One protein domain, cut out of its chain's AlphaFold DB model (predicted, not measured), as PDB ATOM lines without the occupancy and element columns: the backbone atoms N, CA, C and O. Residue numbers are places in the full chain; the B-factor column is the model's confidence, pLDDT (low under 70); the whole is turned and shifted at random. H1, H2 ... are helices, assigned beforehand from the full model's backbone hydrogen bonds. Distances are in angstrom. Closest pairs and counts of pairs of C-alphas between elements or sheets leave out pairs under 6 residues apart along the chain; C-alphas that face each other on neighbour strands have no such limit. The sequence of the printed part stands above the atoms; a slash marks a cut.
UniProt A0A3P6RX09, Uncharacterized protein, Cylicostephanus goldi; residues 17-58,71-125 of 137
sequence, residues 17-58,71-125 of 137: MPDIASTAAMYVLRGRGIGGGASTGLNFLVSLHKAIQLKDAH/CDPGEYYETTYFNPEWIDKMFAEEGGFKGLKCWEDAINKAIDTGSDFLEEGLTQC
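Overview. This is residues 17 to 58 and 71 to 125 of the 137 residues of an uncharacterized protein of Cylicostephanus goldi (UniProt A0A3P6RX09). Two long helices, H2 and H5, run the same way at a slant to each other, and H1 crosses between the first part of H2 and H5 to make the core. H6 folds back on the later part of H5, H4 makes a corner with the first residues of H5, and the short H3 lies near H1. The printed part has 97 residues, with six named helices in the order H1, H2, H3, H4, H5, H6 and no named strand; the class is all helix. It is compact, with a radius of gyration of the C-alphas of 12.9 A, and elongated in outline, spanning 42 by 27 by 18 A.

Along the chain. Find C-alpha 38 at (147.102, 114.969, 167.495); from there H2, the longest helix, residues 38 to 57, runs 28.5 A. H5, residues 96 to 113, runs 26.0 A from C-alpha 96 at (148.828, 108.138, 153.281). Look before H2 for H1, residues 19 to 30, 16.9 A long. H3 is residues 74 to 77, 5.7 A, and H4 residues 84 to 90, 9.8 A. H6, residues 117 to 124, runs 10.1 A and ends at C-alpha 124 at (150.843, 121.012, 147.064).

Arrangement. Start at H2, whose residues 38 to 45 alone touch H1, about perpendicular at 88 degrees; their closest C-alphas, Ser 22 and Gly 41, are 4.6 A apart. H1 also touches H5 at a steep tilt of 61 degrees, the same way, closest at the C-alphas of Ala 24 and Glu 104, 5.1 A. H5 is the hub, touching H1, H4 and H6. Its residues 102 to 110 alone touch H6, at a steep tilt of 45 degrees, opposite ways; the closest C-alphas, Ala 106 and Phe 117, are 5.1 A apart. Its residues 96 to 97 alone touch H4, about perpendicular at 74 degrees, with the C-alphas of Asp 88 and Gly 96 closest at 3.9 A. H3 is close to H1 but not clearly touching, with the C-alphas of Met 26 and Gly 74 closest at 7.8 A. Every O i to N i+4 pair is within hydrogen-bond range in H2, H4, H5 and H6, and 7 of 8 are in H1; H3 is too short for such a pair.

Size, cuts and confidence. Look for the two C-alphas farthest apart at His 58 and Glu 85, 42.9 A. Residues 59 to 70 are cut out, and C-alphas 58 and 71 are 29.8 A apart across the cut. Of the links that are printed whole, none is long. The mean pLDDT of the printed part is 96.1, and residue 58 alone is under 70.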
ATOM      1  N   MET A  17     142.188 122.925 160.834       94.56
ATOM      2  CA  MET A  17     143.375 122.424 160.146       94.56
ATOM      3  C   MET A  17     143.073 121.021 159.613       94.56
ATOM      4  O   MET A  17     142.274 120.318 160.234       94.56
ATOM      5  N   PRO A  18     143.702 120.581 158.509       96.06
ATOM      6  CA  PRO A  18     143.581 119.201 158.054       96.06
ATOM      7  C   PRO A  18     144.079 118.209 159.117       96.06
ATOM      8  O   PRO A  18     145.113 118.435 159.756       96.06
ATOM      9  N   ASP A  19     143.394 117.076 159.274       96.81
ATOM     10  CA  ASP A  19     143.775 116.045 160.252       96.81
ATOM     11  C   ASP A  19     145.162 115.458 159.955       96.81
ATOM     12  O   ASP A  19     145.980 115.264 160.863       96.81
ATOM     13  N   ILE A  20     145.478 115.251 158.672       97.50
ATOM     14  CA  ILE A  20     146.802 114.788 158.246       97.50
ATOM     15  C   ILE A  20     147.899 115.818 158.556       97.50
ATOM     16  O   ILE A  20     149.009 115.435 158.924       97.50
ATOM     17  N   ALA A  21     147.587 117.119 158.498       97.94
ATOM     18  CA  ALA A  21     148.521 118.176 158.873       97.94
ATOM     19  C   ALA A  21     148.773 118.168 160.387       97.94
ATOM     20  O   ALA A  21     149.921 118.220 160.827       97.94
ATOM     21  N   SER A  22     147.712 118.036 161.193       98.12
ATOM     22  CA  SER A  22     147.819 117.919 162.656       98.12
ATOM     23  C   SER A  22     148.625 116.682 163.062       98.12
ATOM     24  O   SER A  22     149.426 116.735 163.995       98.12
ATOM     25  N   THR A  23     148.482 115.588 162.314       98.31
ATOM     26  CA  THR A  23     149.275 114.369 162.495       98.31
ATOM     27  C   THR A  23     150.737 114.586 162.099       98.31
ATOM     28  O   THR A  23     151.631 114.255 162.874       98.31
ATOM     29  N   ALA A  24     151.015 115.216 160.955       98.62
ATOM     30  CA  ALA A  24     152.371 115.583 160.541       98.62
ATOM     31  C   ALA A  24     153.068 116.489 161.574       98.62
ATOM     32  O   ALA A  24     154.245 116.304 161.890       98.62
ATOM     33  N   ALA A  25     152.330 117.419 162.188       98.69
ATOM     34  CA  ALA A  25     152.842 118.258 163.266       98.69
ATOM     35  C   ALA A  25     153.320 117.443 164.482       98.69
ATOM     36  O   ALA A  25     154.312 117.823 165.107       98.69
ATOM     37  N   MET A  26     152.699 116.295 164.789       98.62
ATOM     38  CA  MET A  26     153.190 115.393 165.842       98.62
ATOM     39  C   MET A  26     154.607 114.887 165.538       98.62
ATOM     40  O   MET A  26     155.445 114.842 166.438       98.62
ATOM     41  N   TYR A  27     154.908 114.548 164.278       98.69
ATOM     42  CA  TYR A  27     156.245 114.105 163.854       98.69
ATOM     43  C   TYR A  27     157.264 115.244 163.932       98.69
ATOM     44  O   TYR A  27     158.357 115.062 164.471       98.69
ATOM     45  N   VAL A  28     156.885 116.440 163.466       98.75
ATOM     46  CA  VAL A  28     157.714 117.656 163.533       98.75
ATOM     47  C   VAL A  28     158.100 117.993 164.977       98.75
ATOM     48  O   VAL A  28     159.266 118.309 165.241       98.75
ATOM     49  N   LEU A  29     157.141 117.917 165.907       98.56
ATOM     50  CA  LEU A  29     157.354 118.160 167.337       98.56
ATOM     51  C   LEU A  29     158.197 117.056 167.981       98.56
ATOM     52  O   LEU A  29     159.162 117.360 168.687       98.56
ATOM     53  N   ARG A  30     157.907 115.782 167.682       98.19
ATOM     54  CA  ARG A  30     158.670 114.638 168.201       98.19
ATOM     55  C   ARG A  30     160.138 114.714 167.788       98.19
ATOM     56  O   ARG A  30     161.014 114.520 168.627       98.19
ATOM     57  N   GLY A  31     160.416 115.085 166.535       98.06
ATOM     58  CA  GLY A  31     161.775 115.327 166.033       98.06
ATOM     59  C   GLY A  31     162.516 116.467 166.748       98.06
ATOM     60  O   GLY A  31     163.740 116.530 166.698       98.06
ATOM     61  N   ARG A  32     161.788 117.337 167.456       97.75
ATOM     62  CA  ARG A  32     162.309 118.443 168.278       97.75
ATOM     63  C   ARG A  32     162.287 118.140 169.783       97.75
ATOM     64  O   ARG A  32     162.517 119.037 170.588       97.75
ATOM     65  N   GLY A  33     162.019 116.892 170.173       97.50
ATOM     66  CA  GLY A  33     161.984 116.465 171.575       97.50
ATOM     67  C   GLY A  33     160.689 116.809 172.317       97.50
ATOM     68  O   GLY A  33     160.655 116.720 173.541       97.50
ATOM     69  N   ILE A  34     159.624 117.186 171.602       97.50
ATOM     70  CA  ILE A  34     158.311 117.503 172.173       97.50
ATOM     71  C   ILE A  34     157.336 116.383 171.803       97.50
ATOM     72  O   ILE A  34     156.958 116.233 170.644       97.50
ATOM     73  N   GLY A  35     156.934 115.574 172.783       95.88
ATOM     74  CA  GLY A  35     155.943 114.513 172.591       95.88
ATOM     75  C   GLY A  35     154.529 115.001 172.899       95.88
ATOM     76  O   GLY A  35     154.294 115.536 173.978       95.88
ATOM     77  N   GLY A  36     153.586 114.774 171.985       97.44
ATOM     78  CA  GLY A  36     152.172 115.073 172.200       97.44
ATOM     79  C   GLY A  36     151.263 114.366 171.196       97.44
ATOM     80  O   GLY A  36     151.736 113.946 170.140       97.44
ATOM     81  N   GLY A  37     149.977 114.231 171.527       98.12
ATOM     82  CA  GLY A  37     148.950 113.709 170.621       98.12
ATOM     83  C   GLY A  37     148.546 114.650 169.482       98.12
ATOM     84  O   GLY A  37     149.030 115.779 169.371       98.12
ATOM     85  N   ALA A  38     147.589 114.211 168.656       97.25
ATOM     86  CA  ALA A  38     147.102 114.969 167.495       97.25
ATOM     87  C   ALA A  38     146.531 116.348 167.869       97.25
ATOM     88  O   ALA A  38     146.720 117.317 167.138       97.25
ATOM     89  N   SER A  39     145.909 116.471 169.047       97.94
ATOM     90  CA  SER A  39     145.424 117.755 169.577       97.94
ATOM     91  C   SER A  39     146.563 118.736 169.883       97.94
ATOM     92  O   SER A  39     146.418 119.935 169.661       97.94
ATOM     93  N   THR A  40     147.723 118.238 170.320       98.44
ATOM     94  CA  THR A  40     148.936 119.055 170.482       98.44
ATOM     95  C   THR A  40     149.452 119.519 169.120       98.44
ATOM     96  O   THR A  40     149.817 120.684 168.968       98.44
ATOM     97  N   GLY A  41     149.434 118.634 168.116       98.38
ATOM     98  CA  GLY A  41     149.744 118.986 166.730       98.38
ATOM     99  C   GLY A  41     148.845 120.108 166.200       98.38
ATOM    100  O   GLY A  41     149.351 121.124 165.727       98.38
ATOM    101  N   LEU A  42     147.526 119.985 166.372       98.44
ATOM    102  CA  LEU A  42     146.548 121.018 166.008       98.44
ATOM    103  C   LEU A  42     146.822 122.354 166.718       98.44
ATOM    104  O   LEU A  42     146.902 123.397 166.070       98.44
ATOM    105  N   ASN A  43     147.012 122.324 168.040       98.31
ATOM    106  CA  ASN A  43     147.316 123.510 168.844       98.31
ATOM    107  C   ASN A  43     148.589 124.220 168.363       98.31
ATOM    108  O   ASN A  43     148.643 125.454 168.319       98.31
ATOM    109  N   PHE A  44     149.612 123.450 167.986       98.50
ATOM    110  CA  PHE A  44     150.839 123.979 167.408       98.50
ATOM    111  C   PHE A  44     150.595 124.624 166.040       98.50
ATOM    112  O   PHE A  44     151.034 125.751 165.830       98.50
ATOM    113  N   LEU A  45     149.855 123.969 165.139       98.50
ATOM    114  CA  LEU A  45     149.548 124.520 163.815       98.50
ATOM    115  C   LEU A  45     148.757 125.828 163.890       98.50
ATOM    116  O   LEU A  45     149.100 126.785 163.202       98.50
ATOM    117  N   VAL A  46     147.747 125.903 164.759       97.81
ATOM    118  CA  VAL A  46     146.984 127.141 165.001       97.81
ATOM    119  C   VAL A  46     147.899 128.247 165.531       97.81
ATOM    120  O   VAL A  46     147.848 129.381 165.057       97.81
ATOM    121  N   SER A  47     148.794 127.914 166.465       97.44
ATOM    122  CA  SER A  47     149.768 128.866 167.015       97.44
ATOM    123  C   SER A  47     150.738 129.376 165.946       97.44
ATOM    124  O   SER A  47     150.999 130.576 165.867       97.44
ATOM    125  N   LEU A  48     151.251 128.476 165.102       97.44
ATOM    126  CA  LEU A  48     152.160 128.802 164.007       97.44
ATOM    127  C   LEU A  48     151.468 129.676 162.954       97.44
ATOM    128  O   LEU A  48     152.010 130.712 162.576       97.44
ATOM    129  N   HIS A  49     150.249 129.315 162.543       96.44
ATOM    130  CA  HIS A  49     149.469 130.098 161.584       96.44
ATOM    131  C   HIS A  49     149.175 131.502 162.126       96.44
ATOM    132  O   HIS A  49     149.389 132.494 161.431       96.44
ATOM    133  N   LYS A  50     148.801 131.618 163.409       94.25
ATOM    134  CA  LYS A  50     148.592 132.923 164.050       94.25
ATOM    135  C   LYS A  50     149.871 133.760 164.102       94.25
ATOM    136  O   LYS A  50     149.813 134.970 163.894       94.25
ATOM    137  N   ALA A  51     151.025 133.135 164.349       93.94
ATOM    138  CA  ALA A  51     152.316 133.820 164.307       93.94
ATOM    139  C   ALA A  51     152.602 134.413 162.920       93.94
ATOM    140  O   ALA A  51     153.023 135.564 162.826       93.94
ATOM    141  N   ILE A  52     152.333 133.644 161.861       93.19
ATOM    142  CA  ILE A  52     152.522 134.056 160.465       93.19
ATOM    143  C   ILE A  52     151.576 135.215 160.115       93.19
ATOM    144  O   ILE A  52     152.046 136.271 159.696       93.19
ATOM    145  N   GLN A  53     150.276 135.082 160.405       91.06
ATOM    146  CA  GLN A  53     149.284 136.138 160.165       91.06
ATOM    147  C   GLN A  53     149.648 137.456 160.864       91.06
ATOM    148  O   GLN A  53     149.577 138.531 160.268       91.06
ATOM    149  N   LEU A  54     150.038 137.392 162.143       89.19
ATOM    150  CA  LEU A  54     150.362 138.588 162.920       89.19
ATOM    151  C   LEU A  54     151.691 139.215 162.491       89.19
ATOM    152  O   LEU A  54     151.807 140.438 162.532       89.19
ATOM    153  N   LYS A  55     152.665 138.414 162.048       85.00
ATOM    154  CA  LYS A  55     153.907 138.911 161.441       85.00
ATOM    155  C   LYS A  55     153.614 139.735 160.181       85.00
ATOM    156  O   LYS A  55     154.205 140.796 160.006       85.00
ATOM    157  N   ASP A  56     152.687 139.280 159.341       77.50
ATOM    158  CA  ASP A  56     152.359 139.954 158.079       77.50
ATOM    159  C   ASP A  56     151.452 141.184 158.284       77.50
ATOM    160  O   ASP A  56     151.635 142.216 157.633       77.50
ATOM    161  N   ALA A  57     150.507 141.111 159.228       76.44
ATOM    162  CA  ALA A  57     149.594 142.207 159.552       76.44
ATOM    163  C   ALA A  57     150.264 143.329 160.364       76.44
ATOM    164  O   ALA A  57     149.973 144.514 160.168       76.44
ATOM    165  N   HIS A  58     151.172 142.983 161.278       66.69
ATOM    166  CA  HIS A  58     151.855 143.948 162.127       66.69
ATOM    167  C   HIS A  58     153.279 144.191 161.625       66.69
ATOM    168  O   HIS A  58     154.219 143.507 162.009       66.69
ATOM    169  N   CYS A  71     148.642 118.500 175.354       95.06
ATOM    170  CA  CYS A  71     147.463 117.891 175.969       95.06
ATOM    171  C   CYS A  71     147.794 116.577 176.687       95.06
ATOM    172  O   CYS A  71     147.554 116.449 177.885       95.06
ATOM    173  N   ASP A  72     148.337 115.604 175.960       96.56
ATOM    174  CA  ASP A  72     148.636 114.264 176.455       96.56
ATOM    175  C   ASP A  72     149.930 113.697 175.844       96.56
ATOM    176  O   ASP A  72     150.398 114.195 174.817       96.56
ATOM    177  N   PRO A  73     150.553 112.686 176.479       97.00
ATOM    178  CA  PRO A  73     151.783 112.078 175.985       97.00
ATOM    179  C   PRO A  73     151.635 111.453 174.591       97.00
ATOM    180  O   PRO A  73     150.722 110.673 174.329       97.00
ATOM    181  N   GLY A  74     152.607 111.715 173.711       96.50
ATOM    182  CA  GLY A  74     152.640 111.128 172.365       96.50
ATOM    183  C   GLY A  74     152.745 109.594 172.342       96.50
ATOM    184  O   GLY A  74     152.305 108.963 171.385       96.50
ATOM    185  N   GLU A  75     153.279 108.980 173.401       97.25
ATOM    186  CA  GLU A  75     153.453 107.521 173.521       97.25
ATOM    187  C   GLU A  75     152.136 106.729 173.431       97.25
ATOM    188  O   GLU A  75     152.134 105.566 173.031       97.25
ATOM    189  N   TYR A  76     150.994 107.359 173.721       97.81
ATOM    190  CA  TYR A  76     149.680 106.731 173.560       97.81
ATOM    191  C   TYR A  76     149.306 106.468 172.097       97.81
ATOM    192  O   TYR A  76     148.365 105.726 171.822       97.81
ATOM    193  N   TYR A  77     150.055 107.040 171.154       98.06
ATOM    194  CA  TYR A  77     149.749 107.012 169.729       98.06
ATOM    195  C   TYR A  77     150.762 106.213 168.897       98.06
ATOM    196  O   TYR A  77     150.734 106.281 167.667       98.06
ATOM    197  N   GLU A  78     151.635 105.424 169.537       98.19
ATOM    198  CA  GLU A  78     152.646 104.597 168.850       98.19
ATOM    199  C   GLU A  78     152.029 103.572 167.889       98.19
ATOM    200  O   GLU A  78     152.586 103.286 166.834       98.19
ATOM    201  N   THR A  79     150.843 103.046 168.207       97.94
ATOM    202  CA  THR A  79     150.140 102.083 167.347       97.94
ATOM    203  C   THR A  79     149.214 102.739 166.319       97.94
ATOM    204  O   THR A  79     148.627 102.022 165.509       97.94
ATOM    205  N   THR A  80     149.049 104.068 166.361       97.88
ATOM    206  CA  THR A  80     148.151 104.835 165.482       97.88
ATOM    207  C   THR A  80     148.908 105.923 164.725       97.88
ATOM    208  O   THR A  80     149.504 105.635 163.694       97.88
ATOM    209  N   TYR A  81     148.924 107.161 165.216       98.12
ATOM    210  CA  TYR A  81     149.483 108.307 164.502       98.12
ATOM    211  C   TYR A  81     150.990 108.184 164.240       98.12
ATOM    212  O   TYR A  81     151.467 108.738 163.254       98.12
ATOM    213  N   PHE A  82     151.737 107.420 165.044       98.12
ATOM    214  CA  PHE A  82     153.153 107.110 164.787       98.12
ATOM    215  C   PHE A  82     153.392 105.778 164.055       98.12
ATOM    216  O   PHE A  82     154.541 105.390 163.854       98.12
ATOM    217  N   ASN A  83     152.332 105.088 163.623       98.31
ATOM    218  CA  ASN A  83     152.417 103.846 162.863       98.31
ATOM    219  C   ASN A  83     152.171 104.111 161.362       98.31
ATOM    220  O   ASN A  83     151.033 104.392 160.980       98.31
ATOM    221  N   PRO A  84     153.186 103.959 160.488       97.75
ATOM    222  CA  PRO A  84     153.042 104.200 159.052       97.75
ATOM    223  C   PRO A  84     151.941 103.370 158.379       97.75
ATOM    224  O   PRO A  84     151.218 103.898 157.543       97.75
ATOM    225  N   GLU A  85     151.751 102.107 158.775       98.31
ATOM    226  CA  GLU A  85     150.703 101.248 158.200       98.31
ATOM    227  C   GLU A  85     149.303 101.742 158.577       98.31
ATOM    228  O   GLU A  85     148.366 101.694 157.776       98.31
ATOM    229  N   TRP A  86     149.153 102.236 159.808       98.44
ATOM    230  CA  TRP A  86     147.904 102.841 160.255       98.44
ATOM    231  C   TRP A  86     147.637 104.144 159.498       98.44
ATOM    232  O   TRP A  86     146.510 104.361 159.057       98.44
ATOM    233  N   ILE A  87     148.667 104.969 159.286       98.31
ATOM    234  CA  ILE A  87     148.576 106.206 158.502       98.31
ATOM    235  C   ILE A  87     148.171 105.917 157.057       98.31
ATOM    236  O   ILE A  87     147.224 106.525 156.572       98.31
ATOM    237  N   ASP A  88     148.825 104.971 156.381       98.19
ATOM    238  CA  ASP A  88     148.488 104.609 154.998       98.19
ATOM    239  C   ASP A  88     147.044 104.122 154.864       98.19
ATOM    240  O   ASP A  88     146.386 104.387 153.859       98.19
ATOM    241  N   LYS A  89     146.529 103.437 155.890       97.94
ATOM    242  CA  LYS A  89     145.139 102.987 155.927       97.94
ATOM    243  C   LYS A  89     144.156 104.127 156.197       97.94
ATOM    244  O   LYS A  89     143.124 104.197 155.535       97.94
ATOM    245  N   MET A  90     144.418 104.948 157.211       97.44
ATOM    246  CA  MET A  90     143.459 105.941 157.705       97.44
ATOM    247  C   MET A  90     143.460 107.233 156.900       97.44
ATOM    248  O   MET A  90     142.415 107.861 156.803       97.44
ATOM    249  N   PHE A  91     144.599 107.592 156.310       96.56
ATOM    250  CA  PHE A  91     144.771 108.783 155.483       96.56
ATOM    251  C   PHE A  91     144.926 108.440 153.995       96.56
ATOM    252  O   PHE A  91     145.635 109.120 153.254       96.56
ATOM    253  N   ALA A  92     144.334 107.328 153.546       96.25
ATOM    254  CA  ALA A  92     144.501 106.839 152.178       96.25
ATOM    255  C   ALA A  92     144.052 107.870 151.123       96.25
ATOM    256  O   ALA A  92     144.679 107.983 150.066       96.25
ATOM    257  N   GLU A  93     142.994 108.639 151.405       94.38
ATOM    258  CA  GLU A  93     142.476 109.672 150.497       94.38
ATOM    259  C   GLU A  93     143.366 110.924 150.466       94.38
ATOM    260  O   GLU A  93     143.468 111.600 149.443       94.38
ATOM    261  N   GLU A  94     144.091 111.171 151.551       95.06
ATOM    262  CA  GLU A  94     145.072 112.234 151.745       95.06
ATOM    263  C   GLU A  94     146.498 111.780 151.385       95.06
ATOM    264  O   GLU A  94     147.481 112.437 151.723       95.06
ATOM    265  N   GLY A  95     146.644 110.664 150.663       95.75
ATOM    266  CA  GLY A  95     147.931 110.188 150.148       95.75
ATOM    267  C   GLY A  95     148.796 109.431 151.160       95.75
ATOM    268  O   GLY A  95     149.999 109.268 150.925       95.75
ATOM    269  N   GLY A  96     148.205 108.977 152.265       97.19
ATOM    270  CA  GLY A  96     148.828 108.138 153.281       97.19
ATOM    271  C   GLY A  96     150.081 108.773 153.872       97.19
ATOM    272  O   GLY A  96     150.172 109.988 154.071       97.19
ATOM    273  N   PHE A  97     151.101 107.956 154.105       97.69
ATOM    274  CA  PHE A  97     152.355 108.413 154.689       97.69
ATOM    275  C   PHE A  97     153.078 109.428 153.792       97.69
ATOM    276  O   PHE A  97     153.732 110.347 154.284       97.69
ATOM    277  N   LYS A  98     152.918 109.338 152.464       97.69
ATOM    278  CA  LYS A  98     153.470 110.334 151.530       97.69
ATOM    279  C   LYS A  98     152.805 111.703 151.704       97.69
ATOM    280  O   LYS A  98     153.498 112.719 151.656       97.69
ATOM    281  N   GLY A  99     151.489 111.735 151.905       97.62
ATOM    282  CA  GLY A  99     150.760 112.965 152.211       97.62
ATOM    283  C   GLY A  99     151.211 113.580 153.529       97.62
ATOM    284  O   GLY A  99     151.502 114.773 153.589       97.62
ATOM    285  N   LEU A 100     151.387 112.744 154.554       98.38
ATOM    286  CA  LEU A 100     151.907 113.160 155.853       98.38
ATOM    287  C   LEU A 100     153.297 113.795 155.717       98.38
ATOM    288  O   LEU A 100     153.520 114.892 156.225       98.38
ATOM    289  N   LYS A 101     154.212 113.166 154.966       98.50
ATOM    290  CA  LYS A 101     155.549 113.721 154.704       98.50
ATOM    291  C   LYS A 101     155.507 115.062 153.972       98.50
ATOM    292  O   LYS A 101     156.277 115.949 154.318       98.50
ATOM    293  N   CYS A 102     154.590 115.236 153.023       98.50
ATOM    294  CA  CYS A 102     154.404 116.522 152.352       98.50
ATOM    295  C   CYS A 102     154.017 117.637 153.341       98.50
ATOM    296  O   CYS A 102     154.559 118.743 153.279       98.50
ATOM    297  N   TRP A 103     153.122 117.338 154.288       98.44
ATOM    298  CA  TRP A 103     152.751 118.281 155.343       98.44
ATOM    299  C   TRP A 103     153.897 118.541 156.322       98.44
ATOM    300  O   TRP A 103     154.103 119.689 156.704       98.44
ATOM    301  N   GLU A 104     154.684 117.525 156.690       98.62
ATOM    302  CA  GLU A 104     155.892 117.739 157.498       98.62
ATOM    303  C   GLU A 104     156.859 118.719 156.822       98.62
ATOM    304  O   GLU A 104     157.400 119.602 157.491       98.62
ATOM    305  N   ASP A 105     157.070 118.592 155.510       98.50
ATOM    306  CA  ASP A 105     157.960 119.475 154.754       98.50
ATOM    307  C   ASP A 105     157.434 120.920 154.738       98.50
ATOM    308  O   ASP A 105     158.194 121.853 155.009       98.50
ATOM    309  N   ALA A 106     156.127 121.114 154.511       98.38
ATOM    310  CA  ALA A 106     155.488 122.433 154.564       98.38
ATOM    311  C   ALA A 106     155.608 123.079 155.957       98.38
ATOM    312  O   ALA A 106     155.963 124.251 156.079       98.38
ATOM    313  N   ILE A 107     155.370 122.306 157.023       98.69
ATOM    314  CA  ILE A 107     155.462 122.787 158.407       98.69
ATOM    315  C   ILE A 107     156.909 123.145 158.765       98.69
ATOM    316  O   ILE A 107     157.154 124.205 159.339       98.69
ATOM    317  N   ASN A 108     157.886 122.295 158.426       98.62
ATOM    318  CA  ASN A 108     159.298 122.591 158.684       98.62
ATOM    319  C   ASN A 108     159.747 123.849 157.931       98.62
ATOM    320  O   ASN A 108     160.369 124.725 158.528       98.62
ATOM    321  N   LYS A 109     159.358 123.993 156.660       98.31
ATOM    322  CA  LYS A 109     159.645 125.200 155.880       98.31
ATOM    323  C   LYS A 109     159.042 126.452 156.519       98.31
ATOM    324  O   LYS A 109     159.715 127.482 156.578       98.31
ATOM    325  N   ALA A 110     157.817 126.380 157.035       98.00
ATOM    326  CA  ALA A 110     157.195 127.498 157.739       98.00
ATOM    327  C   ALA A 110     157.901 127.843 159.057       98.00
ATOM    328  O   ALA A 110     158.047 129.020 159.372       98.00
ATOM    329  N   ILE A 111     158.399 126.852 159.804       97.25
ATOM    330  CA  ILE A 111     159.227 127.097 160.996       97.25
ATOM    331  C   ILE A 111     160.511 127.851 160.620       97.25
ATOM    332  O   ILE A 111     160.890 128.795 161.311       97.25
ATOM    333  N   ASP A 112     161.155 127.458 159.522       96.81
ATOM    334  CA  ASP A 112     162.453 128.010 159.121       96.81
ATOM    335  C   ASP A 112     162.343 129.388 158.452       96.81
ATOM    336  O   ASP A 112     163.223 130.236 158.600       96.81
ATOM    337  N   THR A 113     161.268 129.620 157.696       95.69
ATOM    338  CA  THR A 113     161.139 130.792 156.810       95.69
ATOM    339  C   THR A 113     159.997 131.730 157.189       95.69
ATOM    340  O   THR A 113     159.944 132.871 156.727       95.69
ATOM    341  N   GLY A 114     159.068 131.268 158.026       93.69
ATOM    342  CA  GLY A 114     157.818 131.960 158.306       93.69
ATOM    343  C   GLY A 114     156.849 131.989 157.122       93.69
ATOM    344  O   GLY A 114     156.026 132.903 157.084       93.69
ATOM    345  N   SER A 115     156.972 131.079 156.147       95.25
ATOM    346  CA  SER A 115     155.994 130.925 155.062       95.25
ATOM    347  C   SER A 115     154.666 130.346 155.562       95.25
ATOM    348  O   SER A 115     154.617 129.727 156.626       95.25
ATOM    349  N   ASP A 116     153.578 130.550 154.814       95.44
ATOM    350  CA  ASP A 116     152.261 130.019 155.179       95.44
ATOM    351  C   ASP A 116     152.159 128.524 154.839       95.44
ATOM    352  O   ASP A 116     151.868 128.137 153.706       95.44
ATOM    353  N   PHE A 117     152.398 127.663 155.835       97.25
ATOM    354  CA  PHE A 117     152.289 126.211 155.653       97.25
ATOM    355  C   PHE A 117     150.880 125.766 155.243       97.25
ATOM    356  O   PHE A 117     150.749 124.705 154.636       97.25
ATOM    357  N   LEU A 118     149.835 126.514 155.617       95.50
ATOM    358  CA  LEU A 118     148.458 126.116 155.356       95.50
ATOM    359  C   LEU A 118     148.129 126.348 153.883       95.50
ATOM    360  O   LEU A 118     147.636 125.436 153.227       95.50
ATOM    361  N   GLU A 119     148.468 127.523 153.346       94.38
ATOM    362  CA  GLU A 119     148.329 127.807 151.913       94.38
ATOM    363  C   GLU A 119     149.181 126.847 151.069       94.38
ATOM    364  O   GLU A 119     148.679 126.219 150.131       94.38
ATOM    365  N   GLU A 120     150.459 126.683 151.424       94.62
ATOM    366  CA  GLU A 120     151.370 125.800 150.696       94.62
ATOM    367  C   GLU A 120     150.905 124.341 150.743       94.62
ATOM    368  O   GLU A 120     150.803 123.692 149.702       94.62
ATOM    369  N   GLY A 121     150.574 123.830 151.932       95.44
ATOM    370  CA  GLY A 121     150.133 122.452 152.124       95.44
ATOM    371  C   GLY A 121     148.829 122.145 151.392       95.44
ATOM    372  O   GLY A 121     148.744 121.121 150.719       95.44
ATOM    373  N   LEU A 122     147.847 123.051 151.426       94.06
ATOM    374  CA  LEU A 122     146.597 122.891 150.671       94.06
ATOM    375  C   LEU A 122     146.805 122.935 149.155       94.06
ATOM    376  O   LEU A 122     146.022 122.347 148.415       94.06
ATOM    377  N   THR A 123     147.844 123.624 148.685       93.06
ATOM    378  CA  THR A 123     148.145 123.729 147.253       93.06
ATOM    379  C   THR A 123     148.925 122.520 146.737       93.06
ATOM    380  O   THR A 123     148.715 122.091 145.603       93.06
ATOM    381  N   GLN A 124     149.847 121.979 147.539       93.19
ATOM    382  CA  GLN A 124     150.843 121.012 147.064       93.19
ATOM    383  C   GLN A 124     150.663 119.588 147.607       93.19
ATOM    384  O   GLN A 124     151.128 118.637 146.972       93.19
ATOM    385  N   CYS A 125     150.035 119.419 148.772       95.38
ATOM    386  CA  CYS A 125     149.881 118.115 149.406       95.38
ATOM    387  C   CYS A 125     148.553 117.462 149.019       95.38
ATOM    388  O   CYS A 125     147.560 118.158 148.806       95.38
TER     389      CYS A 125